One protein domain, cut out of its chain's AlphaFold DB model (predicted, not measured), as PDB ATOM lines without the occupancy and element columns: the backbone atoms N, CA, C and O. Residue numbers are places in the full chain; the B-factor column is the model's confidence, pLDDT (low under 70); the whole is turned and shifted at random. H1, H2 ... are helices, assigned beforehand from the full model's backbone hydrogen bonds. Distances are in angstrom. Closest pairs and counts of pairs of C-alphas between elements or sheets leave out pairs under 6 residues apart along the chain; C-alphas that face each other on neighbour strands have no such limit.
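What this domain is: This is residues 182 to 243, 266 to 360 and 409 to 455 of the 766 residues of an uncharacterized protein of Fragilariopsis cylindrus CCMP1102 (UniProt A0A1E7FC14). What shape do these coordinates make? An elongated up-and-down bundle of six helices, H1, H2, H4, H5, H6 and H7, each running against the one before it, has H4 in its middle; the H1-H2 hairpin reaches out at one end and H7 at the other. H9 crosses H1, H8 crosses H6, and residues 353 to 360 and 449 to 455 stick out. How is it made up? The printed part has 204 residues with nine named helices, H1 to H9 in chain order, and no named strand; its class is all helix. Is it compact? It is compact, with a radius of gyration of the C-alphas of 19.1 A and spans of 70 by 42 by 27 A.

Where its parts are: Where do the first helices run? H1, residues 184 to 204, begins with C-alpha 184 at (-0.808, -101.913, -93.373) and is 32.0 A long; H2, residues 208 to 243, is 52.9 A long. H3 is residues 267 to 271, H4 276 to 286 and H5 292 to 310, the last 25.0 A long. Where do the others run? H6 is residues 317 to 329; H7, residues 336 to 360, is 36.2 A long and ends at (15.147, -71.257, -120.476). H8 is residues 415 to 426, and H9, residues 428 to 455, is 40.2 A long and ends at (-5.630, -108.493, -71.378).

How they stand to each other: What does H1 touch? H1 and H2 form a hairpin at a shallow tilt of 6 degrees, opposite ways; they touch with residues 184 to 191 and 222 to 233 alone, closest at the C-alphas of Val 184 and Ala 229, 5.2 A. H9 touches H1 with residues 435 to 445 alone, about perpendicular at 77 degrees, closest at C-alphas 193 and 439, 3.9 A. How does the rest join? H5 is the hub, touching H2, H3, H4, H6 and H7; its closest C-alphas to H7 are those of Lys 303 and Leu 338, 4.7 A. H4 touches H6, closest at C-alphas 278 and 323, 5.4 A, and H6 touches H8, closest at C-alphas 325 and 417, 5.0 A; H4 and H9 are apart. Are the helix backbones complete? Each O i to N i+4 pair is within hydrogen-bond range in H2, H3, H4, H5, H7, H8 and H9, with 15 of 17 in H1 and 8 of 9 in H6.

The domain as a whole: How far does it reach? The two C-alphas farthest apart, those of Asn 207 and Asp 359, are 71.7 A apart. Where is it cut? Residues 244 to 265 and 361 to 408 are not printed, with gaps of 8.8 A and 31.4 A between the C-alphas across them. Of the links printed whole, is any long? None is long. Where is confidence low? Residues 203 to 205, 409 and 428 to 430 have pLDDT under 70, against a mean of 90.5 for the printed part.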
ATOM      1  N   PRO A 182      -1.273-101.886 -85.710       90.88
ATOM      2  CA  PRO A 182      -0.262-101.862 -86.752       90.88
ATOM      3  C   PRO A 182      -0.833-101.283 -88.052       90.88
ATOM      4  O   PRO A 182      -1.939-101.610 -88.479       90.88
ATOM      5  N   THR A 183      -0.040-100.447 -88.713       93.75
ATOM      6  CA  THR A 183      -0.326 -99.967 -90.070       93.75
ATOM      7  C   THR A 183      -0.231-101.101 -91.094       93.75
ATOM      8  O   THR A 183       0.516-102.060 -90.902       93.75
ATOM      9  N   VAL A 184      -0.886-100.964 -92.248       95.88
ATOM     10  CA  VAL A 184      -0.808-101.913 -93.373       95.88
ATOM     11  C   VAL A 184       0.640-102.161 -93.806       95.88
ATOM     12  O   VAL A 184       1.015-103.298 -94.078       95.88
ATOM     13  N   LEU A 185       1.491-101.128 -93.823       95.38
ATOM     14  CA  LEU A 185       2.908-101.299 -94.157       95.38
ATOM     15  C   LEU A 185       3.673-102.072 -93.069       95.38
ATOM     16  O   LEU A 185       4.537-102.887 -93.392       95.38
ATOM     17  N   GLN A 186       3.363-101.854 -91.787       93.12
ATOM     18  CA  GLN A 186       3.935-102.652 -90.698       93.12
ATOM     19  C   GLN A 186       3.478-104.109 -90.773       93.12
ATOM     20  O   GLN A 186       4.316-104.988 -90.606       93.12
ATOM     21  N   LEU A 187       2.208-104.367 -91.098       96.00
ATOM     22  CA  LEU A 187       1.685-105.715 -91.338       96.00
ATOM     23  C   LEU A 187       2.385-106.391 -92.526       96.00
ATOM     24  O   LEU A 187       2.739-107.564 -92.441       96.00
ATOM     25  N   ALA A 188       2.667-105.650 -93.600       96.75
ATOM     26  CA  ALA A 188       3.428-106.162 -94.740       96.75
ATOM     27  C   ALA A 188       4.875-106.525 -94.359       96.75
ATOM     28  O   ALA A 188       5.390-107.566 -94.766       96.75
ATOM     29  N   HIS A 189       5.530-105.699 -93.538       94.12
ATOM     30  CA  HIS A 189       6.847-106.023 -92.987       94.12
ATOM     31  C   HIS A 189       6.795-107.213 -92.023       94.12
ATOM     32  O   HIS A 189       7.699-108.040 -92.056       94.12
ATOM     33  N   ALA A 190       5.754-107.321 -91.197       93.69
ATOM     34  CA  ALA A 190       5.557-108.435 -90.277       93.69
ATOM     35  C   ALA A 190       5.367-109.758 -91.039       93.69
ATOM     36  O   ALA A 190       6.011-110.746 -90.704       93.69
ATOM     37  N   ALA A 191       4.588-109.756 -92.127       95.94
ATOM     38  CA  ALA A 191       4.433-110.916 -93.010       95.94
ATOM     39  C   ALA A 191       5.777-111.359 -93.608       95.94
ATOM     40  O   ALA A 191       6.090-112.548 -93.643       95.94
ATOM     41  N   MET A 192       6.605-110.397 -94.014       94.50
ATOM     42  CA  MET A 192       7.939-110.679 -94.534       94.50
ATOM     43  C   MET A 192       8.868-111.223 -93.438       94.50
ATOM     44  O   MET A 192       9.566-112.211 -93.663       94.50
ATOM     45  N   GLY A 193       8.861-110.601 -92.254       92.56
ATOM     46  CA  GLY A 193       9.609-111.030 -91.070       92.56
ATOM     47  C   GLY A 193       9.304-112.474 -90.691       92.56
ATOM     48  O   GLY A 193      10.226-113.272 -90.531       92.56
ATOM     49  N   PHE A 194       8.019-112.822 -90.674       93.31
ATOM     50  CA  PHE A 194       7.536-114.169 -90.407       93.31
ATOM     51  C   PHE A 194       8.103-115.208 -91.388       93.31
ATOM     52  O   PHE A 194       8.650-116.230 -90.977       93.31
ATOM     53  N   VAL A 195       8.048-114.933 -92.697       92.44
ATOM     54  CA  VAL A 195       8.574-115.853 -93.725       92.44
ATOM     55  C   VAL A 195      10.094-116.022 -93.618       92.44
ATOM     56  O   VAL A 195      10.623-117.098 -93.899       92.44
ATOM     57  N   ILE A 196      10.820-114.973 -93.222       90.62
ATOM     58  CA  ILE A 196      12.273-115.037 -93.015       90.62
ATOM     59  C   ILE A 196      12.610-115.920 -91.815       90.62
ATOM     60  O   ILE A 196      13.489-116.773 -91.937       90.62
ATOM     61  N   GLU A 197      11.930-115.713 -90.688       89.81
ATOM     62  CA  GLU A 197      12.124-116.495 -89.466       89.81
ATOM     63  C   GLU A 197      11.884-117.988 -89.733       89.81
ATOM     64  O   GLU A 197      12.741-118.823 -89.444       89.81
ATOM     65  N   GLU A 198      10.778-118.327 -90.398       87.62
ATOM     66  CA  GLU A 198      10.451-119.710 -90.755       87.62
ATOM     67  C   GLU A 198      11.532-120.353 -91.640       87.62
ATOM     68  O   GLU A 198      11.922-121.507 -91.443       87.62
ATOM     69  N   ASN A 199      12.056-119.606 -92.615       87.12
ATOM     70  CA  ASN A 199      13.109-120.105 -93.499       87.12
ATOM     71  C   ASN A 199      14.426-120.366 -92.757       87.12
ATOM     72  O   ASN A 199      15.185-121.238 -93.175       87.12
ATOM     73  N   GLN A 200      14.701-119.643 -91.670       87.31
ATOM     74  CA  GLN A 200      15.862-119.901 -90.816       87.31
ATOM     75  C   GLN A 200      15.652-121.147 -89.941       87.31
ATOM     76  O   GLN A 200      16.588-121.924 -89.768       87.31
ATOM     77  N   GLN A 201      14.427-121.388 -89.459       85.50
ATOM     78  CA  GLN A 201      14.096-122.534 -88.600       85.50
ATOM     79  C   GLN A 201      14.081-123.887 -89.342       85.50
ATOM     80  O   GLN A 201      14.388-124.922 -88.749       85.50
ATOM     81  N   LYS A 202      13.769-123.913 -90.647       75.25
ATOM     82  CA  LYS A 202      13.677-125.161 -91.443       75.25
ATOM     83  C   LYS A 202      14.959-125.991 -91.513       75.25
ATOM     84  O   LYS A 202      14.889-127.164 -91.867       75.25
ATOM     85  N   VAL A 203      16.109-125.420 -91.163       69.69
ATOM     86  CA  VAL A 203      17.401-126.121 -91.178       69.69
ATOM     87  C   VAL A 203      17.464-127.253 -90.133       69.69
ATOM     88  O   VAL A 203      18.294-128.148 -90.267       69.69
ATOM     89  N   GLU A 204      16.576-127.278 -89.133       68.19
ATOM     90  CA  GLU A 204      16.721-128.168 -87.967       68.19
ATOM     91  C   GLU A 204      15.721-129.342 -87.894       68.19
ATOM     92  O   GLU A 204      15.872-130.222 -87.045       68.19
ATOM     93  N   ILE A 205      14.707-129.415 -88.769       68.06
ATOM     94  CA  ILE A 205      13.560-130.327 -88.580       68.06
ATOM     95  C   ILE A 205      13.493-131.409 -89.665       68.06
ATOM     96  O   ILE A 205      12.980-131.184 -90.760       68.06
ATOM     97  N   ASN A 206      13.914-132.630 -89.315       71.88
ATOM     98  CA  ASN A 206      13.879-133.810 -90.197       71.88
ATOM     99  C   ASN A 206      12.543-134.592 -90.183       71.88
ATOM    100  O   ASN A 206      12.440-135.634 -90.826       71.88
ATOM    101  N   ASN A 207      11.518-134.152 -89.441       80.75
ATOM    102  CA  ASN A 207      10.274-134.918 -89.279       80.75
ATOM    103  C   ASN A 207       9.129-134.389 -90.164       80.75
ATOM    104  O   ASN A 207       8.557-133.333 -89.890       80.75
ATOM    105  N   THR A 208       8.726-135.171 -91.170       77.94
ATOM    106  CA  THR A 208       7.671-134.837 -92.148       77.94
ATOM    107  C   THR A 208       6.331-134.448 -91.509       77.94
ATOM    108  O   THR A 208       5.656-133.541 -91.992       77.94
ATOM    109  N   LYS A 209       5.931-135.080 -90.394       82.38
ATOM    110  CA  LYS A 209       4.663-134.738 -89.717       82.38
ATOM    111  C   LYS A 209       4.712-133.355 -89.071       82.38
ATOM    112  O   LYS A 209       3.733-132.616 -89.128       82.38
ATOM    113  N   GLN A 210       5.852-133.004 -88.477       81.88
ATOM    114  CA  GLN A 210       6.054-131.682 -87.884       81.88
ATOM    115  C   GLN A 210       6.107-130.603 -88.968       81.88
ATOM    116  O   GLN A 210       5.507-129.549 -88.785       81.88
ATOM    117  N   GLN A 211       6.723-130.895 -90.118       79.62
ATOM    118  CA  GLN A 211       6.754-129.981 -91.263       79.62
ATOM    119  C   GLN A 211       5.346-129.658 -91.788       79.62
ATOM    120  O   GLN A 211       5.043-128.490 -92.027       79.62
ATOM    121  N   HIS A 212       4.464-130.659 -91.917       82.19
ATOM    122  CA  HIS A 212       3.088-130.419 -92.365       82.19
ATOM    123  C   HIS A 212       2.296-129.554 -91.373       82.19
ATOM    124  O   HIS A 212       1.672-128.574 -91.777       82.19
ATOM    125  N   GLN A 213       2.372-129.852 -90.069       84.44
ATOM    126  CA  GLN A 213       1.704-129.035 -89.047       84.44
ATOM    127  C   GLN A 213       2.253-127.601 -89.010       84.44
ATOM    128  O   GLN A 213       1.484-126.649 -88.910       84.44
ATOM    129  N   GLN A 214       3.571-127.426 -89.132       85.06
ATOM    130  CA  GLN A 214       4.186-126.100 -89.224       85.06
ATOM    131  C   GLN A 214       3.709-125.332 -90.455       85.06
ATOM    132  O   GLN A 214       3.461-124.134 -90.361       85.06
ATOM    133  N   GLN A 215       3.528-126.007 -91.592       84.81
ATOM    134  CA  GLN A 215       3.006-125.381 -92.804       84.81
ATOM    135  C   GLN A 215       1.544-124.930 -92.650       84.81
ATOM    136  O   GLN A 215       1.182-123.885 -93.189       84.81
ATOM    137  N   LEU A 216       0.713-125.672 -91.910       85.12
ATOM    138  CA  LEU A 216      -0.657-125.252 -91.590       85.12
ATOM    139  C   LEU A 216      -0.659-124.009 -90.693       85.12
ATOM    140  O   LEU A 216      -1.211-122.982 -91.083       85.12
ATOM    141  N   ASN A 217       0.072-124.053 -89.575       87.38
ATOM    142  CA  ASN A 217       0.201-122.919 -88.651       87.38
ATOM    143  C   ASN A 217       0.770-121.670 -89.354       87.38
ATOM    144  O   ASN A 217       0.415-120.529 -89.038       87.38
ATOM    145  N   ARG A 218       1.660-121.883 -90.333       86.62
ATOM    146  CA  ARG A 218       2.208-120.827 -91.187       86.62
ATOM    147  C   ARG A 218       1.128-120.139 -92.004       86.62
ATOM    148  O   ARG A 218       1.090-118.910 -92.031       86.62
ATOM    149  N   ASN A 219       0.295-120.912 -92.693       88.12
ATOM    150  CA  ASN A 219      -0.761-120.346 -93.523       88.12
ATOM    151  C   ASN A 219      -1.749-119.550 -92.662       88.12
ATOM    152  O   ASN A 219      -2.038-118.411 -93.005       88.12
ATOM    153  N   GLU A 220      -2.139-120.078 -91.499       90.56
ATOM    154  CA  GLU A 220      -3.026-119.387 -90.553       90.56
ATOM    155  C   GLU A 220      -2.444-118.046 -90.073       90.56
ATOM    156  O   GLU A 220      -3.139-117.030 -90.048       90.56
ATOM    157  N   SER A 221      -1.148-118.008 -89.747       92.56
ATOM    158  CA  SER A 221      -0.480-116.784 -89.279       92.56
ATOM    159  C   SER A 221      -0.392-115.712 -90.372       92.56
ATOM    160  O   SER A 221      -0.641-114.531 -90.117       92.56
ATOM    161  N   LEU A 222      -0.068-116.112 -91.608       94.12
ATOM    162  CA  LEU A 222      -0.044-115.197 -92.753       94.12
ATOM    163  C   LEU A 222      -1.448-114.707 -93.117       94.12
ATOM    164  O   LEU A 222      -1.624-113.521 -93.390       94.12
ATOM    165  N   GLU A 223      -2.445-115.588 -93.098       95.50
ATOM    166  CA  GLU A 223      -3.845-115.236 -93.343       95.50
ATOM    167  C   GLU A 223      -4.370-114.258 -92.290       95.50
ATOM    168  O   GLU A 223      -5.036-113.288 -92.646       95.50
ATOM    169  N   ALA A 224      -3.996-114.422 -91.018       95.06
ATOM    170  CA  ALA A 224      -4.346-113.475 -89.961       95.06
ATOM    171  C   ALA A 224      -3.770-112.069 -90.220       95.06
ATOM    172  O   ALA A 224      -4.488-111.075 -90.087       95.06
ATOM    173  N   LEU A 225      -2.501-111.969 -90.638       95.88
ATOM    174  CA  LEU A 225      -1.877-110.693 -91.012       95.88
ATOM    175  C   LEU A 225      -2.562-110.054 -92.228       95.88
ATOM    176  O   LEU A 225      -2.815-108.848 -92.237       95.88
ATOM    177  N   VAL A 226      -2.889-110.859 -93.244       96.94
ATOM    178  CA  VAL A 226      -3.619-110.409 -94.438       96.94
ATOM    179  C   VAL A 226      -5.010-109.907 -94.065       96.94
ATOM    180  O   VAL A 226      -5.405-108.831 -94.510       96.94
ATOM    181  N   GLN A 227      -5.737-110.627 -93.213       97.31
ATOM    182  CA  GLN A 227      -7.072-110.227 -92.788       97.31
ATOM    183  C   GLN A 227      -7.039-108.920 -91.991       97.31
ATOM    184  O   GLN A 227      -7.874-108.046 -92.212       97.31
ATOM    185  N   GLN A 228      -6.052-108.735 -91.111       95.69
ATOM    186  CA  GLN A 228      -5.866-107.458 -90.420       95.69
ATOM    187  C   GLN A 228      -5.567-106.318 -91.393       95.69
ATOM    188  O   GLN A 228      -6.139-105.237 -91.251       95.69
ATOM    189  N   ALA A 229      -4.734-106.560 -92.408       97.00
ATOM    190  CA  ALA A 229      -4.450-105.566 -93.435       97.00
ATOM    191  C   ALA A 229      -5.719-105.206 -94.222       97.00
ATOM    192  O   ALA A 229      -5.989-104.027 -94.421       97.00
ATOM    193  N   LYS A 230      -6.544-106.188 -94.594       97.44
ATOM    194  CA  LYS A 230      -7.827-105.962 -95.281       97.44
ATOM    195  C   LYS A 230      -8.813-105.172 -94.428       97.44
ATOM    196  O   LYS A 230      -9.342-104.174 -94.901       97.44
ATOM    197  N   ASN A 231      -8.979-105.540 -93.158       95.56
ATOM    198  CA  ASN A 231      -9.825-104.799 -92.217       95.56
ATOM    199  C   ASN A 231      -9.349-103.346 -92.061       95.56
ATOM    200  O   ASN A 231     -10.147-102.429 -91.883       95.56
ATOM    201  N   ARG A 232      -8.031-103.126 -92.104       94.56
ATOM    202  CA  ARG A 232      -7.437-101.791 -92.032       94.56
ATOM    203  C   ARG A 232      -7.694-100.983 -93.301       94.56
ATOM    204  O   ARG A 232      -8.060 -99.817 -93.199       94.56
ATOM    205  N   LEU A 233      -7.547-101.602 -94.471       95.25
ATOM    206  CA  LEU A 233      -7.849-100.989 -95.766       95.25
ATOM    207  C   LEU A 233      -9.330-100.625 -95.883       95.25
ATOM    208  O   LEU A 233      -9.634 -99.518 -96.303       95.25
ATOM    209  N   GLU A 234     -10.234-101.490 -95.427       95.31
ATOM    210  CA  GLU A 234     -11.673-101.215 -95.426       95.31
ATOM    211  C   GLU A 234     -12.021 -99.960 -94.612       95.31
ATOM    212  O   GLU A 234     -12.813 -99.132 -95.057       95.31
ATOM    213  N   LYS A 235     -11.382 -99.756 -93.452       92.81
ATOM    214  CA  LYS A 235     -11.551 -98.521 -92.666       92.81
ATOM    215  C   LYS A 235     -11.065 -97.284 -93.424       92.81
ATOM    216  O   LYS A 235     -11.741 -96.258 -93.402       92.81
ATOM    217  N   ILE A 236      -9.921 -97.389 -94.105       90.94
ATOM    218  CA  ILE A 236      -9.378 -96.304 -94.938       90.94
ATOM    219  C   ILE A 236     -10.348 -95.979 -96.085       90.94
ATOM    220  O   ILE A 236     -10.617 -94.810 -96.352       90.94
ATOM    221  N   GLU A 237     -10.908 -96.998 -96.734       92.50
ATOM    222  CA  GLU A 237     -11.881 -96.862 -97.825       92.50
ATOM    223  C   GLU A 237     -13.193 -96.212 -97.349       92.50
ATOM    224  O   GLU A 237     -13.711 -95.312 -98.008       92.50
ATOM    225  N   GLN A 238     -13.713 -96.598 -96.179       91.19
ATOM    226  CA  GLN A 238     -14.912 -95.985 -95.590       91.19
ATOM    227  C   GLN A 238     -14.716 -94.491 -95.289       91.19
ATOM    228  O   GLN A 238     -15.611 -93.677 -95.538       91.19
ATOM    229  N   GLU A 239     -13.538 -94.106 -94.794       87.12
ATOM    230  CA  GLU A 239     -13.204 -92.696 -94.579       87.12
ATOM    231  C   GLU A 239     -13.144 -91.919 -95.902       87.12
ATOM    232  O   GLU A 239     -13.654 -90.801 -95.980       87.12
ATOM    233  N   MET A 240     -12.576 -92.515 -96.954       87.38
ATOM    234  CA  MET A 240     -12.529 -91.903 -98.287       87.38
ATOM    235  C   MET A 240     -13.924 -91.612 -98.838       87.38
ATOM    236  O   MET A 240     -14.148 -90.538 -99.390       87.38
ATOM    237  N   ILE A 241     -14.855 -92.554 -98.673       88.25
ATOM    238  CA  ILE A 241     -16.245 -92.392 -99.113       88.25
ATOM    239  C   ILE A 241     -16.917 -91.261 -98.329       88.25
ATOM    240  O   ILE A 241     -17.528 -90.382 -98.931       88.25
ATOM    241  N   THR A 242     -16.745 -91.239 -97.005       87.44
ATOM    242  CA  THR A 242     -17.351 -90.217 -96.130       87.44
ATOM    243  C   THR A 242     -16.853 -88.809 -96.472       87.44
ATOM    244  O   THR A 242     -17.608 -87.849 -96.418       87.44
ATOM    245  N   GLN A 243     -15.588 -88.673 -96.880       82.88
ATOM    246  CA  GLN A 243     -15.037 -87.387 -97.312       82.88
ATOM    247  C   GLN A 243     -15.587 -86.917 -98.661       82.88
ATOM    248  O   GLN A 243     -15.633 -85.716 -98.890       82.88
ATOM    249  N   THR A 266      -6.139 -87.022 -94.036       73.62
ATOM    250  CA  THR A 266      -6.879 -88.268 -94.206       73.62
ATOM    251  C   THR A 266      -6.012 -89.434 -93.727       73.62
ATOM    252  O   THR A 266      -4.776 -89.364 -93.807       73.62
ATOM    253  N   MET A 267      -6.610 -90.520 -93.249       75.25
ATOM    254  CA  MET A 267      -5.872 -91.711 -92.803       75.25
ATOM    255  C   MET A 267      -4.975 -92.283 -93.908       75.25
ATOM    256  O   MET A 267      -3.866 -92.744 -93.622       75.25
ATOM    257  N   ILE A 268      -5.365 -92.126 -95.182       80.56
ATOM    258  CA  ILE A 268      -4.490 -92.400 -96.332       80.56
ATOM    259  C   ILE A 268      -3.162 -91.653 -96.191       80.56
ATOM    260  O   ILE A 268      -2.107 -92.262 -96.313       80.56
ATOM    261  N   GLN A 269      -3.182 -90.342 -95.930       81.06
ATOM    262  CA  GLN A 269      -1.964 -89.527 -95.871       81.06
ATOM    263  C   GLN A 269      -1.041 -89.959 -94.733       81.06
ATOM    264  O   GLN A 269       0.182 -89.941 -94.894       81.06
ATOM    265  N   TYR A 270      -1.620 -90.341 -93.596       83.56
ATOM    266  CA  TYR A 270      -0.865 -90.812 -92.444       83.56
ATOM    267  C   TYR A 270      -0.226 -92.180 -92.727       83.56
ATOM    268  O   TYR A 270       0.997 -92.360 -92.632       83.56
ATOM    269  N   GLU A 271      -1.043 -93.134 -93.161       90.44
ATOM    270  CA  GLU A 271      -0.677 -94.542 -93.200       90.44
ATOM    271  C   GLU A 271      -0.055 -94.969 -94.530       90.44
ATOM    272  O   GLU A 271       1.036 -95.541 -94.547       90.44
ATOM    273  N   LEU A 272      -0.710 -94.638 -95.643       93.88
ATOM    274  CA  LEU A 272      -0.402 -95.136 -96.988       93.88
ATOM    275  C   LEU A 272       0.015 -94.038 -97.983       93.88
ATOM    276  O   LEU A 272       0.134 -94.298 -99.179       93.88
ATOM    277  N   GLY A 273       0.326 -92.837 -97.488       92.38
ATOM    278  CA  GLY A 273       0.692 -91.678 -98.297       92.38
ATOM    279  C   GLY A 273       1.958 -91.869 -99.143       92.38
ATOM    280  O   GLY A 273       2.893 -92.598 -98.793       92.38
ATOM    281  N   GLY A 274       2.010 -91.162-100.268       92.56
ATOM    282  CA  GLY A 274       3.046 -91.254-101.287       92.56
ATOM    283  C   GLY A 274       3.087 -92.633-101.941       92.56
ATOM    284  O   GLY A 274       2.160 -93.051-102.624       92.56
ATOM    285  N   ARG A 275       4.202 -93.344-101.749       95.81
ATOM    286  CA  ARG A 275       4.450 -94.665-102.352       95.81
ATOM    287  C   ARG A 275       4.185 -95.846-101.413       95.81
ATOM    288  O   ARG A 275       4.452 -96.983-101.791       95.81
ATOM    289  N   LYS A 276       3.731 -95.593-100.181       96.06
ATOM    290  CA  LYS A 276       3.663 -96.617 -99.128       96.06
ATOM    291  C   LYS A 276       2.722 -97.774 -99.480       96.06
ATOM    292  O   LYS A 276       3.055 -98.907 -99.160       96.06
ATOM    293  N   ALA A 277       1.610 -97.521-100.177       97.56
ATOM    294  CA  ALA A 277       0.726 -98.586-100.669       97.56
ATOM    295  C   ALA A 277       1.440 -99.535-101.650       97.56
ATOM    296  O   ALA A 277       1.339-100.753-101.523       97.56
ATOM    297  N   ALA A 278       2.237 -98.985-102.571       98.00
ATOM    298  CA  ALA A 278       3.038 -99.774-103.505       98.00
ATOM    299  C   ALA A 278       4.181-100.525-102.801       98.00
ATOM    300  O   ALA A 278       4.466-101.672-103.138       98.00
ATOM    301  N   ASP A 279       4.831 -99.896-101.812       97.25
ATOM    302  CA  ASP A 279       5.819-100.565-100.952       97.25
ATOM    303  C   ASP A 279       5.160-101.753-100.211       97.25
ATOM    304  O   ASP A 279       5.695-102.858-100.247       97.25
ATOM    305  N   ALA A 280       3.980-101.567 -99.606       97.75
ATOM    306  CA  ALA A 280       3.247-102.630 -98.910       97.75
ATOM    307  C   ALA A 280       2.863-103.787 -99.846       97.75
ATOM    308  O   ALA A 280       3.098-104.945 -99.506       97.75
ATOM    309  N   ALA A 281       2.349-103.483-101.044       98.50
ATOM    310  CA  ALA A 281       2.048-104.487-102.062       98.50
ATOM    311  C   ALA A 281       3.293-105.319-102.400       98.50
ATOM    312  O   ALA A 281       3.261-106.547-102.353       98.50
ATOM    313  N   PHE A 282       4.424-104.664-102.661       97.88
ATOM    314  CA  PHE A 282       5.672-105.359-102.959       97.88
ATOM    315  C   PHE A 282       6.117-106.292-101.818       97.88
ATOM    316  O   PHE A 282       6.491-107.437-102.074       97.88
ATOM    317  N   TRP A 283       6.008-105.866-100.557       97.25
ATOM    318  CA  TRP A 283       6.364-106.703 -99.402       97.25
ATOM    319  C   TRP A 283       5.434-107.898 -99.201       97.25
ATOM    320  O   TRP A 283       5.914-109.009 -98.956       97.25
ATOM    321  N   PHE A 284       4.122-107.716 -99.360       98.12
ATOM    322  CA  PHE A 284       3.185-108.839 -99.333       98.12
ATOM    323  C   PHE A 284       3.472-109.838-100.458       98.12
ATOM    324  O   PHE A 284       3.448-111.047-100.223       98.12
ATOM    325  N   ALA A 285       3.816-109.364-101.661       98.00
ATOM    326  CA  ALA A 285       4.198-110.247-102.759       98.00
ATOM    327  C   ALA A 285       5.459-111.057-102.432       98.00
ATOM    328  O   ALA A 285       5.452-112.272-102.619       98.00
ATOM    329  N   LEU A 286       6.509-110.421-101.901       96.38
ATOM    330  CA  LEU A 286       7.741-111.107-101.484       96.38
ATOM    331  C   LEU A 286       7.508-112.129-100.363       96.38
ATOM    332  O   LEU A 286       8.198-113.142-100.304       96.38
ATOM    333  N   SER A 287       6.500-111.900 -99.522       96.31
ATOM    334  CA  SER A 287       6.070-112.839 -98.477       96.31
ATOM    335  C   SER A 287       5.249-114.019 -99.029       96.31
ATOM    336  O   SER A 287       4.857-114.913 -98.283       96.31
ATOM    337  N   GLY A 288       4.965-114.041-100.336       96.94
ATOM    338  CA  GLY A 288       4.190-115.090-100.996       96.94
ATOM    339  C   GLY A 288       2.680-115.015-100.761       96.94
ATOM    340  O   GLY A 288       1.991-116.023-100.927       96.94
ATOM    341  N   ILE A 289       2.145-113.846-100.384       98.00
ATOM    342  CA  ILE A 289       0.701-113.659-100.178       98.00
ATOM    343  C   ILE A 289      -0.066-113.860-101.485       98.00
ATOM    344  O   ILE A 289       0.291-113.302-102.516       98.00
ATOM    345  N   LYS A 290      -1.154-114.631-101.436       97.31
ATOM    346  CA  LYS A 290      -1.946-115.038-102.611       97.31
ATOM    347  C   LYS A 290      -3.207-114.203-102.847       97.31
ATOM    348  O   LYS A 290      -3.761-114.257-103.940       97.31
ATOM    349  N   ASP A 291      -3.664-113.458-101.840       97.94
ATOM    350  CA  ASP A 291      -4.943-112.740-101.870       97.94
ATOM    351  C   ASP A 291      -4.927-111.636-102.937       97.94
ATOM    352  O   ASP A 291      -4.257-110.626-102.762       97.94
ATOM    353  N   LYS A 292      -5.648-111.831-104.051       97.12
ATOM    354  CA  LYS A 292      -5.721-110.874-105.168       97.12
ATOM    355  C   LYS A 292      -6.426-109.567-104.781       97.12
ATOM    356  O   LYS A 292      -6.014-108.510-105.257       97.12
ATOM    357  N   ASP A 293      -7.454-109.635-103.937       97.31
ATOM    358  CA  ASP A 293      -8.265-108.490-103.499       97.31
ATOM    359  C   ASP A 293      -7.421-107.486-102.698       97.31
ATOM    360  O   ASP A 293      -7.456-106.291-102.985       97.31
ATOM    361  N   LEU A 294      -6.540-107.966-101.814       98.00
ATOM    362  CA  LEU A 294      -5.581-107.134-101.081       98.00
ATOM    363  C   LEU A 294      -4.757-106.229-102.017       98.00
ATOM    364  O   LEU A 294      -4.620-105.033-101.759       98.00
ATOM    365  N   PHE A 295      -4.218-106.775-103.115       98.19
ATOM    366  CA  PHE A 295      -3.412-105.994-104.065       98.19
ATOM    367  C   PHE A 295      -4.251-104.988-104.859       98.19
ATOM    368  O   PHE A 295      -3.747-103.907-105.157       98.19
ATOM    369  N   HIS A 296      -5.510-105.312-105.175       97.31
ATOM    370  CA  HIS A 296      -6.416-104.382-105.862       97.31
ATOM    371  C   HIS A 296      -6.790-103.208-104.954       97.31
ATOM    372  O   HIS A 296      -6.674-102.061-105.371       97.31
ATOM    373  N   ARG A 297      -7.118-103.462-103.684       97.31
ATOM    374  CA  ARG A 297      -7.390-102.398-102.702       97.31
ATOM    375  C   ARG A 297      -6.188-101.478-102.491       97.31
ATOM    376  O   ARG A 297      -6.315-100.256-102.499       97.31
ATOM    377  N   LEU A 298      -4.984-102.048-102.382       98.00
ATOM    378  CA  LEU A 298      -3.748-101.259-102.313       98.00
ATOM    379  C   LEU A 298      -3.538-100.394-103.567       98.00
ATOM    380  O   LEU A 298      -3.075 -99.256-103.452       98.00
ATOM    381  N   ALA A 299      -3.876-100.908-104.750       97.69
ATOM    382  CA  ALA A 299      -3.787-100.171-106.005       97.69
ATOM    383  C   ALA A 299      -4.833 -99.047-106.110       97.69
ATOM    384  O   ALA A 299      -4.489 -97.951-106.553       97.69
ATOM    385  N   GLU A 300      -6.060 -99.262-105.631       96.56
ATOM    386  CA  GLU A 300      -7.089 -98.217-105.530       96.56
ATOM    387  C   GLU A 300      -6.661 -97.083-104.584       96.56
ATOM    388  O   GLU A 300      -6.741 -95.906-104.944       96.56
ATOM    389  N   ILE A 301      -6.069 -97.401-103.428       95.69
ATOM    390  CA  ILE A 301      -5.503 -96.372-102.541       95.69
ATOM    391  C   ILE A 301      -4.356 -95.620-103.225       95.69
ATOM    392  O   ILE A 301      -4.288 -94.391-103.154       95.69
ATOM    393  N   ALA A 302      -3.461 -96.327-103.922       96.69
ATOM    394  CA  ALA A 302      -2.362 -95.697-104.653       96.69
ATOM    395  C   ALA A 302      -2.854 -94.778-105.782       96.69
ATOM    396  O   ALA A 302      -2.260 -93.727-106.019       96.69
ATOM    397  N   LYS A 303      -3.953 -95.133-106.450       96.44
ATOM    398  CA  LYS A 303      -4.626 -94.307-107.461       96.44
ATOM    399  C   LYS A 303      -5.157 -93.014-106.843       96.44
ATOM    400  O   LYS A 303      -4.888 -91.935-107.370       96.44
ATOM    401  N   CYS A 304      -5.853 -93.091-105.709       94.12
ATOM    402  CA  CYS A 304      -6.325 -91.905-104.989       94.12
ATOM    403  C   CYS A 304      -5.163 -91.019-104.524       94.12
ATOM    404  O   CYS A 304      -5.193 -89.797-104.690       94.12
ATOM    405  N   GLU A 305      -4.091 -91.631-104.029       94.31
ATOM    406  CA  GLU A 305      -2.897 -90.904-103.620       94.31
ATOM    407  C   GLU A 305      -2.168 -90.257-104.806       94.31
ATOM    408  O   GLU A 305      -1.730 -89.111-104.698       94.31
ATOM    409  N   LEU A 306      -2.092 -90.911-105.969       95.19
ATOM    410  CA  LEU A 306      -1.548 -90.306-107.188       95.19
ATOM    411  C   LEU A 306      -2.407 -89.147-107.697       95.19
ATOM    412  O   LEU A 306      -1.849 -88.136-108.116       95.19
ATOM    413  N   ASN A 307      -3.735 -89.220-107.603       94.75
ATOM    414  CA  ASN A 307      -4.589 -88.074-107.930       94.75
ATOM    415  C   ASN A 307      -4.270 -86.855-107.050       94.75
ATOM    416  O   ASN A 307      -4.203 -85.731-107.546       94.75
ATOM    417  N   ARG A 308      -4.011 -87.080-105.758       91.50
ATOM    418  CA  ARG A 308      -3.737 -86.025-104.771       91.50
ATOM    419  C   ARG A 308      -2.305 -85.478-104.820       91.50
ATOM    420  O   ARG A 308      -2.080 -84.271-104.694       91.50
ATOM    421  N   PHE A 309      -1.317 -86.366-104.901       90.75
ATOM    422  CA  PHE A 309       0.113 -86.052-104.807       90.75
ATOM    423  C   PHE A 309       0.795 -85.997-106.177       90.75
ATOM    424  O   PHE A 309       1.672 -85.159-106.374       90.75
ATOM    425  N   GLY A 310       0.387 -86.832-107.133       92.12
ATOM    426  CA  GLY A 310       1.028 -86.980-108.444       92.12
ATOM    427  C   GLY A 310       1.077 -85.695-109.270       92.12
ATOM    428  O   GLY A 310       2.064 -85.437-109.958       92.12
ATOM    429  N   GLN A 311       0.067 -84.834-109.127       90.25
ATOM    430  CA  GLN A 311      -0.004 -83.551-109.834       90.25
ATOM    431  C   GLN A 311       0.899 -82.469-109.217       90.25
ATOM    432  O   GLN A 311       1.262 -81.496-109.879       90.25
ATOM    433  N   ARG A 312       1.319 -82.629-107.954       91.69
ATOM    434  CA  ARG A 312       2.107 -81.615-107.237       91.69
ATOM    435  C   ARG A 312       3.509 -81.488-107.831       91.69
ATOM    436  O   ARG A 312       4.094 -82.517-108.164       91.69
ATOM    437  N   PRO A 313       4.114 -80.288-107.891       89.00
ATOM    438  CA  PRO A 313       5.484 -80.112-108.392       89.00
ATOM    439  C   PRO A 313       6.534 -80.960-107.657       89.00
ATOM    440  O   PRO A 313       7.516 -81.383-108.256       89.00
ATOM    441  N   SER A 314       6.306 -81.261-106.374       88.38
ATOM    442  CA  SER A 314       7.192 -82.105-105.565       88.38
ATOM    443  C   SER A 314       7.173 -83.590-105.949       88.38
ATOM    444  O   SER A 314       8.136 -84.295-105.645       88.38
ATOM    445  N   CYS A 315       6.120 -84.073-106.616       94.06
ATOM    446  CA  CYS A 315       6.098 -85.408-107.203       94.06
ATOM    447  C   CYS A 315       6.798 -85.380-108.561       94.06
ATOM    448  O   CYS A 315       6.385 -84.651-109.468       94.06
ATOM    449  N   ARG A 316       7.857 -86.176-108.719       93.12
ATOM    450  CA  ARG A 316       8.599 -86.292-109.979       93.12
ATOM    451  C   ARG A 316       8.096 -87.498-110.763       93.12
ATOM    452  O   ARG A 316       7.633 -88.469-110.171       93.12
ATOM    453  N   SER A 317       8.314 -87.521-112.079       93.06
ATOM    454  CA  SER A 317       7.974 -88.677-112.932       93.06
ATOM    455  C   SER A 317       8.570 -89.987-112.404       93.06
ATOM    456  O   SER A 317       7.927 -91.032-112.417       93.06
ATOM    457  N   LYS A 318       9.786 -89.922-111.846       92.25
ATOM    458  CA  LYS A 318      10.444 -91.066-111.200       92.25
ATOM    459  C   LYS A 318       9.636 -91.648-110.038       92.25
ATOM    460  O   LYS A 318       9.657 -92.861-109.858       92.25
ATOM    461  N   ASP A 319       8.977 -90.809-109.245       94.56
ATOM    462  CA  ASP A 319       8.207 -91.254-108.085       94.56
ATOM    463  C   ASP A 319       6.927 -91.984-108.548       94.56
ATOM    464  O   ASP A 319       6.588 -93.024-107.986       94.56
ATOM    465  N   VAL A 320       6.298 -91.528-109.643       95.44
ATOM    466  CA  VAL A 320       5.162 -92.212-110.295       95.44
ATOM    467  C   VAL A 320       5.583 -93.567-110.869       95.44
ATOM    468  O   VAL A 320       4.967 -94.584-110.554       95.44
ATOM    469  N   HIS A 321       6.677 -93.624-111.638       93.50
ATOM    470  CA  HIS A 321       7.184 -94.900-112.162       93.50
ATOM    471  C   HIS A 321       7.517 -95.890-111.046       93.50
ATOM    472  O   HIS A 321       7.191 -97.062-111.151       93.50
ATOM    473  N   GLN A 322       8.109 -95.422-109.947       94.50
ATOM    474  CA  GLN A 322       8.427 -96.264-108.794       94.50
ATOM    475  C   GLN A 322       7.203 -96.906-108.129       94.50
ATOM    476  O   GLN A 322       7.348 -97.959-107.505       94.50
ATOM    477  N   ILE A 323       6.035 -96.264-108.204       96.75
ATOM    478  CA  ILE A 323       4.768 -96.827-107.730       96.75
ATOM    479  C   ILE A 323       4.332 -97.954-108.672       96.75
ATOM    480  O   ILE A 323       4.110 -99.071-108.210       96.75
ATOM    481  N   LEU A 324       4.301 -97.692-109.983       96.00
ATOM    482  CA  LEU A 324       3.903 -98.677-110.997       96.00
ATOM    483  C   LEU A 324       4.829 -99.900-111.013       96.00
ATOM    484  O   LEU A 324       4.355-101.027-110.924       96.00
ATOM    485  N   GLU A 325       6.146 -99.676-111.014       95.25
ATOM    486  CA  GLU A 325       7.182-100.720-110.991       95.25
ATOM    487  C   GLU A 325       6.965-101.731-109.865       95.25
ATOM    488  O   GLU A 325       7.172-102.927-110.055       95.25
ATOM    489  N   ARG A 326       6.560-101.248-108.685       97.50
ATOM    490  CA  ARG A 326       6.334-102.081-107.503       97.50
ATOM    491  C   ARG A 326       5.052-102.880-107.582       97.50
ATOM    492  O   ARG A 326       5.073-104.029-107.171       97.50
ATOM    493  N   PHE A 327       3.967-102.308-108.098       97.94
ATOM    494  CA  PHE A 327       2.736-103.069-108.322       97.94
ATOM    495  C   PHE A 327       2.928-104.133-109.403       97.94
ATOM    496  O   PHE A 327       2.534-105.281-109.206       97.94
ATOM    497  N   ALA A 328       3.627-103.787-110.484       96.25
ATOM    498  CA  ALA A 328       4.046-104.730-111.511       96.25
ATOM    499  C   ALA A 328       4.919-105.854-110.925       96.25
ATOM    500  O   ALA A 328       4.603-107.030-111.080       96.25
ATOM    501  N   ALA A 329       5.961-105.509-110.156       97.31
ATOM    502  CA  ALA A 329       6.809-106.481-109.461       97.31
ATOM    503  C   ALA A 329       6.049-107.274-108.385       97.31
ATOM    504  O   ALA A 329       6.410-108.401-108.064       97.31
ATOM    505  N   ALA A 330       4.967-106.719-107.843       98.00
ATOM    506  CA  ALA A 330       4.035-107.406-106.964       98.00
ATOM    507  C   ALA A 330       3.045-108.297-107.732       98.00
ATOM    508  O   ALA A 330       2.126-108.846-107.129       98.00
ATOM    509  N   GLY A 331       3.202-108.478-109.045       96.81
ATOM    510  CA  GLY A 331       2.345-109.331-109.862       96.81
ATOM    511  C   GLY A 331       0.905-108.830-109.974       96.81
ATOM    512  O   GLY A 331       0.002-109.648-110.148       96.81
ATOM    513  N   LEU A 332       0.651-107.527-109.838       96.31
ATOM    514  CA  LEU A 332      -0.648-106.957-110.191       96.31
ATOM    515  C   LEU A 332      -0.733-106.863-111.720       96.31
ATOM    516  O   LEU A 332       0.015-106.100-112.321       96.31
ATOM    517  N   LYS A 333      -1.631-107.640-112.338       90.50
ATOM    518  CA  LYS A 333      -1.960-107.497-113.765       90.50
ATOM    519  C   LYS A 333      -3.020-106.419-113.926       90.50
ATOM    520  O   LYS A 333      -4.047-106.542-113.268       90.50
ATOM    521  N   SER A 334      -2.758-105.445-114.799       85.25
ATOM    522  CA  SER A 334      -3.707-104.462-115.353       85.25
ATOM    523  C   SER A 334      -4.694-103.868-114.342       85.25
ATOM    524  O   SER A 334      -5.697-104.474-113.978       85.25
ATOM    525  N   HIS A 335      -4.438-102.633-113.923       94.56
ATOM    526  CA  HIS A 335      -5.321-101.889-113.032       94.56
ATOM    527  C   HIS A 335      -5.656-100.550-113.682       94.56
ATOM    528  O   HIS A 335      -5.026 -99.528-113.391       94.56
ATOM    529  N   GLU A 336      -6.664-100.575-114.556       92.44
ATOM    530  CA  GLU A 336      -7.004 -99.491-115.490       92.44
ATOM    531  C   GLU A 336      -7.059 -98.119-114.810       92.44
ATOM    532  O   GLU A 336      -6.468 -97.150-115.285       92.44
ATOM    533  N   GLY A 337      -7.694 -98.031-113.637       95.12
ATOM    534  CA  GLY A 337      -7.812 -96.772-112.904       95.12
ATOM    535  C   GLY A 337      -6.477 -96.221-112.386       95.12
ATOM    536  O   GLY A 337      -6.288 -95.007-112.346       95.12
ATOM    537  N   LEU A 338      -5.546 -97.094-111.996       95.50
ATOM    538  CA  LEU A 338      -4.224 -96.690-111.504       95.50
ATOM    539  C   LEU A 338      -3.339 -96.275-112.681       95.50
ATOM    540  O   LEU A 338      -2.671 -95.244-112.610       95.50
ATOM    541  N   GLU A 339      -3.374 -97.047-113.767       93.94
ATOM    542  CA  GLU A 339      -2.630 -96.772-114.998       93.94
ATOM    543  C   GLU A 339      -3.069 -95.452-115.633       93.94
ATOM    544  O   GLU A 339      -2.218 -94.608-115.913       93.94
ATOM    545  N   ALA A 340      -4.377 -95.207-115.753       93.88
ATOM    546  CA  ALA A 340      -4.913 -93.966-116.305       93.88
ATOM    547  C   ALA A 340      -4.473 -92.730-115.499       93.88
ATOM    548  O   ALA A 340      -4.034 -91.722-116.062       93.88
ATOM    549  N   VAL A 341      -4.540 -92.798-114.163       95.12
ATOM    550  CA  VAL A 341      -4.101 -91.694-113.292       95.12
ATOM    551  C   VAL A 341      -2.591 -91.489-113.380       95.12
ATOM    552  O   VAL A 341      -2.123 -90.348-113.441       95.12
ATOM    553  N   ALA A 342      -1.814 -92.570-113.412       94.81
ATOM    554  CA  ALA A 342      -0.370 -92.479-113.539       94.81
ATOM    555  C   ALA A 342       0.049 -91.888-114.893       94.81
ATOM    556  O   ALA A 342       0.888 -90.988-114.921       94.81
ATOM    557  N   GLN A 343      -0.585 -92.307-115.992       93.00
ATOM    558  CA  GLN A 343      -0.371 -91.750-117.328       93.00
ATOM    559  C   GLN A 343      -0.682 -90.249-117.353       93.00
ATOM    560  O   GLN A 343       0.142 -89.458-117.811       93.00
ATOM    561  N   LYS A 344      -1.816 -89.833-116.773       94.38
ATOM    562  CA  LYS A 344      -2.167 -88.412-116.622       94.38
ATOM    563  C   LYS A 344      -1.083 -87.637-115.868       94.38
ATOM    564  O   LYS A 344      -0.678 -86.564-116.315       94.38
ATOM    565  N   CYS A 345      -0.593 -88.176-114.751       94.94
ATOM    566  CA  CYS A 345       0.481 -87.547-113.983       94.94
ATOM    567  C   CYS A 345       1.758 -87.414-114.822       94.94
ATOM    568  O   CYS A 345       2.350 -86.340-114.861       94.94
ATOM    569  N   LEU A 346       2.172 -88.473-115.522       93.12
ATOM    570  CA  LEU A 346       3.389 -88.479-116.338       93.12
ATOM    571  C   LEU A 346       3.318 -87.475-117.496       93.12
ATOM    572  O   LEU A 346       4.266 -86.711-117.682       93.12
ATOM    573  N   LEU A 347       2.188 -87.407-118.207       92.56
ATOM    574  CA  LEU A 347       1.961 -86.422-119.270       92.56
ATOM    575  C   LEU A 347       2.053 -84.986-118.740       92.56
ATOM    576  O   LEU A 347       2.713 -84.143-119.343       92.56
ATOM    577  N   GLN A 348       1.464 -84.711-117.574       94.31
ATOM    578  CA  GLN A 348       1.566 -83.395-116.944       94.31
ATOM    579  C   GLN A 348       3.021 -83.043-116.592       94.31
ATOM    580  O   GLN A 348       3.445 -81.905-116.789       94.31
ATOM    581  N   LYS A 349       3.813 -84.005-116.095       92.88
ATOM    582  CA  LYS A 349       5.239 -83.779-115.796       92.88
ATOM    583  C   LYS A 349       6.056 -83.517-117.052       92.88
ATOM    584  O   LYS A 349       6.943 -82.670-117.021       92.88
ATOM    585  N   GLN A 350       5.743 -84.207-118.140       90.94
ATOM    586  CA  GLN A 350       6.377 -83.981-119.432       90.94
ATOM    587  C   GLN A 350       6.082 -82.568-119.959       90.94
ATOM    588  O   GLN A 350       7.001 -81.874-120.381       90.94
ATOM    589  N   GLN A 351       4.831 -82.108-119.859       93.31
ATOM    590  CA  GLN A 351       4.443 -80.746-120.245       93.31
ATOM    591  C   GLN A 351       5.142 -79.680-119.392       93.31
ATOM    592  O   GLN A 351       5.625 -78.688-119.928       93.31
ATOM    593  N   GLN A 352       5.250 -79.896-118.076       92.44
ATOM    594  CA  GLN A 352       5.975 -78.991-117.174       92.44
ATOM    595  C   GLN A 352       7.464 -78.886-117.537       92.44
ATOM    596  O   GLN A 352       8.026 -77.798-117.479       92.44
ATOM    597  N   GLN A 353       8.098 -79.997-117.929       90.81
ATOM    598  CA  GLN A 353       9.498 -80.001-118.368       90.81
ATOM    599  C   GLN A 353       9.690 -79.276-119.703       90.81
ATOM    600  O   GLN A 353      10.654 -78.533-119.845       90.81
ATOM    601  N   GLN A 354       8.767 -79.452-120.652       91.50
ATOM    602  CA  GLN A 354       8.802 -78.740-121.935       91.50
ATOM    603  C   GLN A 354       8.648 -77.227-121.743       91.50
ATOM    604  O   GLN A 354       9.446 -76.472-122.277       91.50
ATOM    605  N   GLN A 355       7.698 -76.791-120.909       93.62
ATOM    606  CA  GLN A 355       7.505 -75.367-120.603       93.62
ATOM    607  C   GLN A 355       8.742 -74.737-119.949       93.62
ATOM    608  O   GLN A 355       9.143 -73.648-120.336       93.62
ATOM    609  N   GLN A 356       9.373 -75.433-118.997       91.25
ATOM    610  CA  GLN A 356      10.614 -74.954-118.374       91.25
ATOM    611  C   GLN A 356      11.753 -74.826-119.388       91.25
ATOM    612  O   GLN A 356      12.510 -73.864-119.335       91.25
ATOM    613  N   GLN A 357      11.854 -75.773-120.322       90.50
ATOM    614  CA  GLN A 357      12.867 -75.722-121.367       90.50
ATOM    615  C   GLN A 357      12.622 -74.566-122.351       90.50
ATOM    616  O   GLN A 357      13.568 -73.866-122.696       90.50
ATOM    617  N   ASP A 358      11.371 -74.324-122.751       92.12
ATOM    618  CA  ASP A 358      11.013 -73.205-123.633       92.12
ATOM    619  C   ASP A 358      11.287 -71.839-122.971       92.12
ATOM    620  O   ASP A 358      11.734 -70.900-123.638       92.12
ATOM    621  N   ASP A 359      11.057 -71.725-121.658       90.94
ATOM    622  CA  ASP A 359      11.362 -70.518-120.882       90.94
ATOM    623  C   ASP A 359      12.884 -70.277-120.772       90.94
ATOM    624  O   ASP A 359      13.342 -69.141-120.949       90.94
ATOM    625  N   ASP A 360      13.679 -71.330-120.542       87.88
ATOM    626  CA  ASP A 360      15.147 -71.257-120.476       87.88
ATOM    627  C   ASP A 360      15.768 -70.935-121.851       87.88
ATOM    628  O   ASP A 360      16.645 -70.067-121.962       87.88
ATOM    629  N   TYR A 409       2.172-100.410-118.300       69.69
ATOM    630  CA  TYR A 409       3.028-100.075-117.157       69.69
ATOM    631  C   TYR A 409       3.024-101.102-116.031       69.69
ATOM    632  O   TYR A 409       4.011-101.213-115.298       69.69
ATOM    633  N   LEU A 410       1.917-101.826-115.867       77.19
ATOM    634  CA  LEU A 410       1.786-102.894-114.885       77.19
ATOM    635  C   LEU A 410       2.177-104.257-115.462       77.19
ATOM    636  O   LEU A 410       1.527-105.268-115.201       77.19
ATOM    637  N   ASN A 411       3.255-104.295-116.244       89.12
ATOM    638  CA  ASN A 411       3.846-105.540-116.708       89.12
ATOM    639  C   ASN A 411       5.028-105.943-115.812       89.12
ATOM    640  O   ASN A 411       6.048-105.245-115.756       89.12
ATOM    641  N   LEU A 412       4.895-107.089-115.132       92.56
ATOM    642  CA  LEU A 412       5.966-107.711-114.341       92.56
ATOM    643  C   LEU A 412       7.245-107.887-115.167       92.56
ATOM    644  O   LEU A 412       8.336-107.657-114.651       92.56
ATOM    645  N   HIS A 413       7.092-108.243-116.442       93.00
ATOM    646  CA  HIS A 413       8.172-108.506-117.391       93.00
ATOM    647  C   HIS A 413       8.694-107.250-118.085       93.00
ATOM    648  O   HIS A 413       9.484-107.338-119.016       93.00
ATOM    649  N   SER A 414       8.292-106.062-117.627       92.50
ATOM    650  CA  SER A 414       8.964-104.833-118.038       92.50
ATOM    651  C   SER A 414      10.383-104.772-117.471       92.50
ATOM    652  O   SER A 414      10.636-105.153-116.321       92.50
ATOM    653  N   ASP A 415      11.299-104.170-118.232       91.94
ATOM    654  CA  ASP A 415      12.696-103.983-117.830       91.94
ATOM    655  C   ASP A 415      12.846-103.367-116.434       91.94
ATOM    656  O   ASP A 415      13.739-103.706-115.657       91.94
ATOM    657  N   ARG A 416      11.962-102.427-116.087       91.94
ATOM    658  CA  ARG A 416      12.045-101.678-114.829       91.94
ATOM    659  C   ARG A 416      11.649-102.537-113.631       91.94
ATOM    660  O   ARG A 416      12.314-102.457-112.594       91.94
ATOM    661  N   SER A 417      10.615-103.361-113.773       94.75
ATOM    662  CA  SER A 417      10.160-104.288-112.734       94.75
ATOM    663  C   SER A 417      11.141-105.436-112.537       94.75
ATOM    664  O   SER A 417      11.536-105.706-111.401       94.75
ATOM    665  N   LEU A 418      11.640-106.019-113.626       95.56
ATOM    666  CA  LEU A 418      12.695-107.029-113.577       95.56
ATOM    667  C   LEU A 418      13.984-106.458-112.961       95.56
ATOM    668  O   LEU A 418      14.557-107.055-112.051       95.56
ATOM    669  N   LEU A 419      14.390-105.234-113.313       94.62
ATOM    670  CA  LEU A 419      15.537-104.576-112.680       94.62
ATOM    671  C   LEU A 419      15.310-104.274-111.184       94.62
ATOM    672  O   LEU A 419      16.269-104.287-110.402       94.62
ATOM    673  N   LEU A 420      14.082-103.959-110.761       94.94
ATOM    674  CA  LEU A 420      13.734-103.795-109.345       94.94
ATOM    675  C   LEU A 420      13.926-105.114-108.586       94.94
ATOM    676  O   LEU A 420      14.595-105.112-107.547       94.94
ATOM    677  N   LEU A 421      13.412-106.219-109.125       96.00
ATOM    678  CA  LEU A 421      13.567-107.557-108.557       96.00
ATOM    679  C   LEU A 421      15.039-107.990-108.535       96.00
ATOM    680  O   LEU A 421      15.528-108.393-107.483       96.00
ATOM    681  N   TRP A 422      15.803-107.756-109.608       95.69
ATOM    682  CA  TRP A 422      17.254-107.993-109.641       95.69
ATOM    683  C   TRP A 422      18.008-107.205-108.561       95.69
ATOM    684  O   TRP A 422      18.877-107.722-107.855       95.69
ATOM    685  N   LYS A 423      17.682-105.917-108.383       92.75
ATOM    686  CA  LYS A 423      18.272-105.096-107.311       92.75
ATOM    687  C   LYS A 423      17.903-105.640-105.940       92.75
ATOM    688  O   LYS A 423      18.703-105.513-105.009       92.75
ATOM    689  N   PHE A 424      16.697-106.182-105.806       91.00
ATOM    690  CA  PHE A 424      16.244-106.801-104.580       91.00
ATOM    691  C   PHE A 424      16.875-108.172-104.351       91.00
ATOM    692  O   PHE A 424      17.104-108.455-103.191       91.00
ATOM    693  N   SER A 425      17.240-108.962-105.365       89.38
ATOM    694  CA  SER A 425      17.907-110.269-105.218       89.38
ATOM    695  C   SER A 425      19.432-110.164-105.017       89.38
ATOM    696  O   SER A 425      20.008-110.878-104.197       89.38
ATOM    697  N   THR A 426      20.103-109.194-105.648       84.56
ATOM    698  CA  THR A 426      21.580-109.066-105.617       84.56
ATOM    699  C   THR A 426      22.157-108.271-104.441       84.56
ATOM    700  O   THR A 426      23.310-108.471-104.051       84.56
ATOM    701  N   LYS A 427      21.398-107.355-103.827       75.44
ATOM    702  CA  LYS A 427      21.870-106.488-102.727       75.44
ATOM    703  C   LYS A 427      21.870-107.168-101.352       75.44
ATOM    704  O   LYS A 427      21.364-106.599-100.384       75.44
ATOM    705  N   GLN A 428      22.537-108.312-101.231       63.97
ATOM    706  CA  GLN A 428      22.576-109.157-100.026       63.97
ATOM    707  C   GLN A 428      22.835-108.391 -98.713       63.97
ATOM    708  O   GLN A 428      22.167-108.632 -97.713       63.97
ATOM    709  N   LYS A 429      23.756-107.411 -98.688       66.31
ATOM    710  CA  LYS A 429      24.028-106.626 -97.463       66.31
ATOM    711  C   LYS A 429      22.872-105.704 -97.061       66.31
ATOM    712  O   LYS A 429      22.543-105.621 -95.882       66.31
ATOM    713  N   LYS A 430      22.261-105.005 -98.026       67.50
ATOM    714  CA  LYS A 430      21.128-104.103 -97.750       67.50
ATOM    715  C   LYS A 430      19.851-104.889 -97.478       67.50
ATOM    716  O   LYS A 430      19.081-104.478 -96.622       67.50
ATOM    717  N   GLN A 431      19.683-106.027 -98.151       73.19
ATOM    718  CA  GLN A 431      18.646-106.998 -97.829       73.19
ATOM    719  C   GLN A 431      18.770-107.417 -96.369       73.19
ATOM    720  O   GLN A 431      17.823-107.205 -95.646       73.19
ATOM    721  N   ARG A 432      19.926-107.886 -95.877       76.81
ATOM    722  CA  ARG A 432      20.061-108.327 -94.471       76.81
ATOM    723  C   ARG A 432      19.605-107.290 -93.445       76.81
ATOM    724  O   ARG A 432      18.846-107.636 -92.550       76.81
ATOM    725  N   ALA A 433      20.025-106.033 -93.591       75.88
ATOM    726  CA  ALA A 433      19.580-104.961 -92.697       75.88
ATOM    727  C   ALA A 433      18.058-104.750 -92.767       75.88
ATOM    728  O   ALA A 433      17.400-104.567 -91.747       75.88
ATOM    729  N   PHE A 434      17.493-104.821 -93.972       80.19
ATOM    730  CA  PHE A 434      16.054-104.733 -94.174       80.19
ATOM    731  C   PHE A 434      15.301-105.946 -93.598       80.19
ATOM    732  O   PHE A 434      14.324-105.770 -92.882       80.19
ATOM    733  N   LEU A 435      15.772-107.166 -93.861       83.25
ATOM    734  CA  LEU A 435      15.202-108.419 -93.368       83.25
ATOM    735  C   LEU A 435      15.200-108.440 -91.833       83.25
ATOM    736  O   LEU A 435      14.201-108.811 -91.232       83.25
ATOM    737  N   HIS A 436      16.262-107.935 -91.202       83.19
ATOM    738  CA  HIS A 436      16.315-107.746 -89.753       83.19
ATOM    739  C   HIS A 436      15.281-106.719 -89.259       83.19
ATOM    740  O   HIS A 436      14.691-106.884 -88.195       83.19
ATOM    741  N   SER A 437      15.037-105.642 -90.010       82.56
ATOM    742  CA  SER A 437      13.975-104.686 -89.671       82.56
ATOM    743  C   SER A 437      12.581-105.310 -89.786       82.56
ATOM    744  O   SER A 437      11.727-105.028 -88.951       82.56
ATOM    745  N   ALA A 438      12.349-106.140 -90.805       84.62
ATOM    746  CA  ALA A 438      11.093-106.862 -90.993       84.62
ATOM    747  C   ALA A 438      10.859-107.879 -89.864       84.62
ATOM    748  O   ALA A 438       9.771-107.925 -89.297       84.62
ATOM    749  N   GLN A 439      11.902-108.618 -89.474       86.31
ATOM    750  CA  GLN A 439      11.874-109.527 -88.329       86.31
ATOM    751  C   GLN A 439      11.527-108.795 -87.026       86.31
ATOM    752  O   GLN A 439      10.626-109.217 -86.312       86.31
ATOM    753  N   LYS A 440      12.136-107.632 -86.767       86.19
ATOM    754  CA  LYS A 440      11.795-106.819 -85.590       86.19
ATOM    755  C   LYS A 440      10.317-106.404 -85.566       86.19
ATOM    756  O   LYS A 440       9.696-106.389 -84.510       86.19
ATOM    757  N   HIS A 441       9.741-106.044 -86.716       83.62
ATOM    758  CA  HIS A 441       8.313-105.708 -86.790       83.62
ATOM    759  C   HIS A 441       7.422-106.918 -86.494       83.62
ATOM    760  O   HIS A 441       6.358-106.757 -85.901       83.62
ATOM    761  N   TRP A 442       7.850-108.112 -86.898       91.31
ATOM    762  CA  TRP A 442       7.161-109.353 -86.572       91.31
ATOM    763  C   TRP A 442       7.210-109.663 -85.067       91.31
ATOM    764  O   TRP A 442       6.164-109.908 -84.474       91.31
ATOM    765  N   GLU A 443       8.374-109.541 -84.427       88.81
ATOM    766  CA  GLU A 443       8.525-109.703 -82.970       88.81
ATOM    767  C   GLU A 443       7.621-108.720 -82.201       88.81
ATOM    768  O   GLU A 443       6.842-109.116 -81.337       88.81
ATOM    769  N   GLN A 444       7.624-107.441 -82.593       87.25
ATOM    770  CA  GLN A 444       6.750-106.419 -82.000       87.25
ATOM    771  C   GLN A 444       5.260-106.727 -82.188       87.25
ATOM    772  O   GLN A 444       4.436-106.471 -81.303       87.25
ATOM    773  N   TYR A 445       4.894-107.262 -83.352       90.00
ATOM    774  CA  TYR A 445       3.531-107.686 -83.633       90.00
ATOM    775  C   TYR A 445       3.107-108.850 -82.725       90.00
ATOM    776  O   TYR A 445       1.996-108.826 -82.186       90.00
ATOM    777  N   GLN A 446       3.986-109.831 -82.501       89.00
ATOM    778  CA  GLN A 446       3.737-110.933 -81.571       89.00
ATOM    779  C   GLN A 446       3.539-110.419 -80.143       89.00
ATOM    780  O   GLN A 446       2.517-110.724 -79.535       89.00
ATOM    781  N   GLU A 447       4.445-109.574 -79.643       90.75
ATOM    782  CA  GLU A 447       4.351-108.980 -78.302       90.75
ATOM    783  C   GLU A 447       3.020-108.243 -78.097       90.75
ATOM    784  O   GLU A 447       2.327-108.450 -77.098       90.75
ATOM    785  N   THR A 448       2.620-107.429 -79.078       86.69
ATOM    786  CA  THR A 448       1.366-106.661 -79.029       86.69
ATOM    787  C   THR A 448       0.140-107.576 -79.049       86.69
ATOM    788  O   THR A 448      -0.824-107.350 -78.310       86.69
ATOM    789  N   THR A 449       0.172-108.629 -79.869       87.50
ATOM    790  CA  THR A 449      -0.922-109.604 -79.977       87.50
ATOM    791  C   THR A 449      -1.066-110.395 -78.680       87.50
ATOM    792  O   THR A 449      -2.164-110.478 -78.134       87.50
ATOM    793  N   THR A 450       0.037-110.899 -78.122       89.69
ATOM    794  CA  THR A 450       0.046-111.635 -76.851       89.69
ATOM    795  C   THR A 450      -0.425-110.765 -75.690       89.69
ATOM    796  O   THR A 450      -1.275-111.207 -74.918       89.69
ATOM    797  N   ALA A 451       0.048-109.520 -75.586       89.00
ATOM    798  CA  ALA A 451      -0.396-108.590 -74.548       89.00
ATOM    799  C   ALA A 451      -1.904-108.296 -74.643       89.00
ATOM    800  O   ALA A 451      -2.595-108.214 -73.626       89.00
ATOM    801  N   THR A 452      -2.434-108.180 -75.865       87.06
ATOM    802  CA  THR A 452      -3.867-107.962 -76.098       87.06
ATOM    803  C   THR A 452      -4.691-109.187 -75.703       87.06
ATOM    804  O   THR A 452      -5.682-109.040 -74.988       87.06
ATOM    805  N   THR A 453      -4.267-110.391 -76.095       87.88
ATOM    806  CA  THR A 453      -4.939-111.646 -75.721       87.88
ATOM    807  C   THR A 453      -4.941-111.847 -74.209       87.88
ATOM    808  O   THR A 453      -6.002-112.074 -73.637       87.88
ATOM    809  N   GLN A 454      -3.801-111.656 -73.536       90.62
ATOM    810  CA  GLN A 454      -3.712-111.753 -72.074       90.62
ATOM    811  C   GLN A 454      -4.618-110.735 -71.373       90.62
ATOM    812  O   GLN A 454      -5.275-111.057 -70.383       90.62
ATOM    813  N   LYS A 455      -4.711-109.509 -71.903       89.94
ATOM    814  CA  LYS A 455      -5.630-108.493 -71.378       89.94
ATOM    815  C   LYS A 455      -7.091-108.922 -71.540       89.94
ATOM    816  O   LYS A 455      -7.855-108.785 -70.587       89.94
TER     817      LYS A 455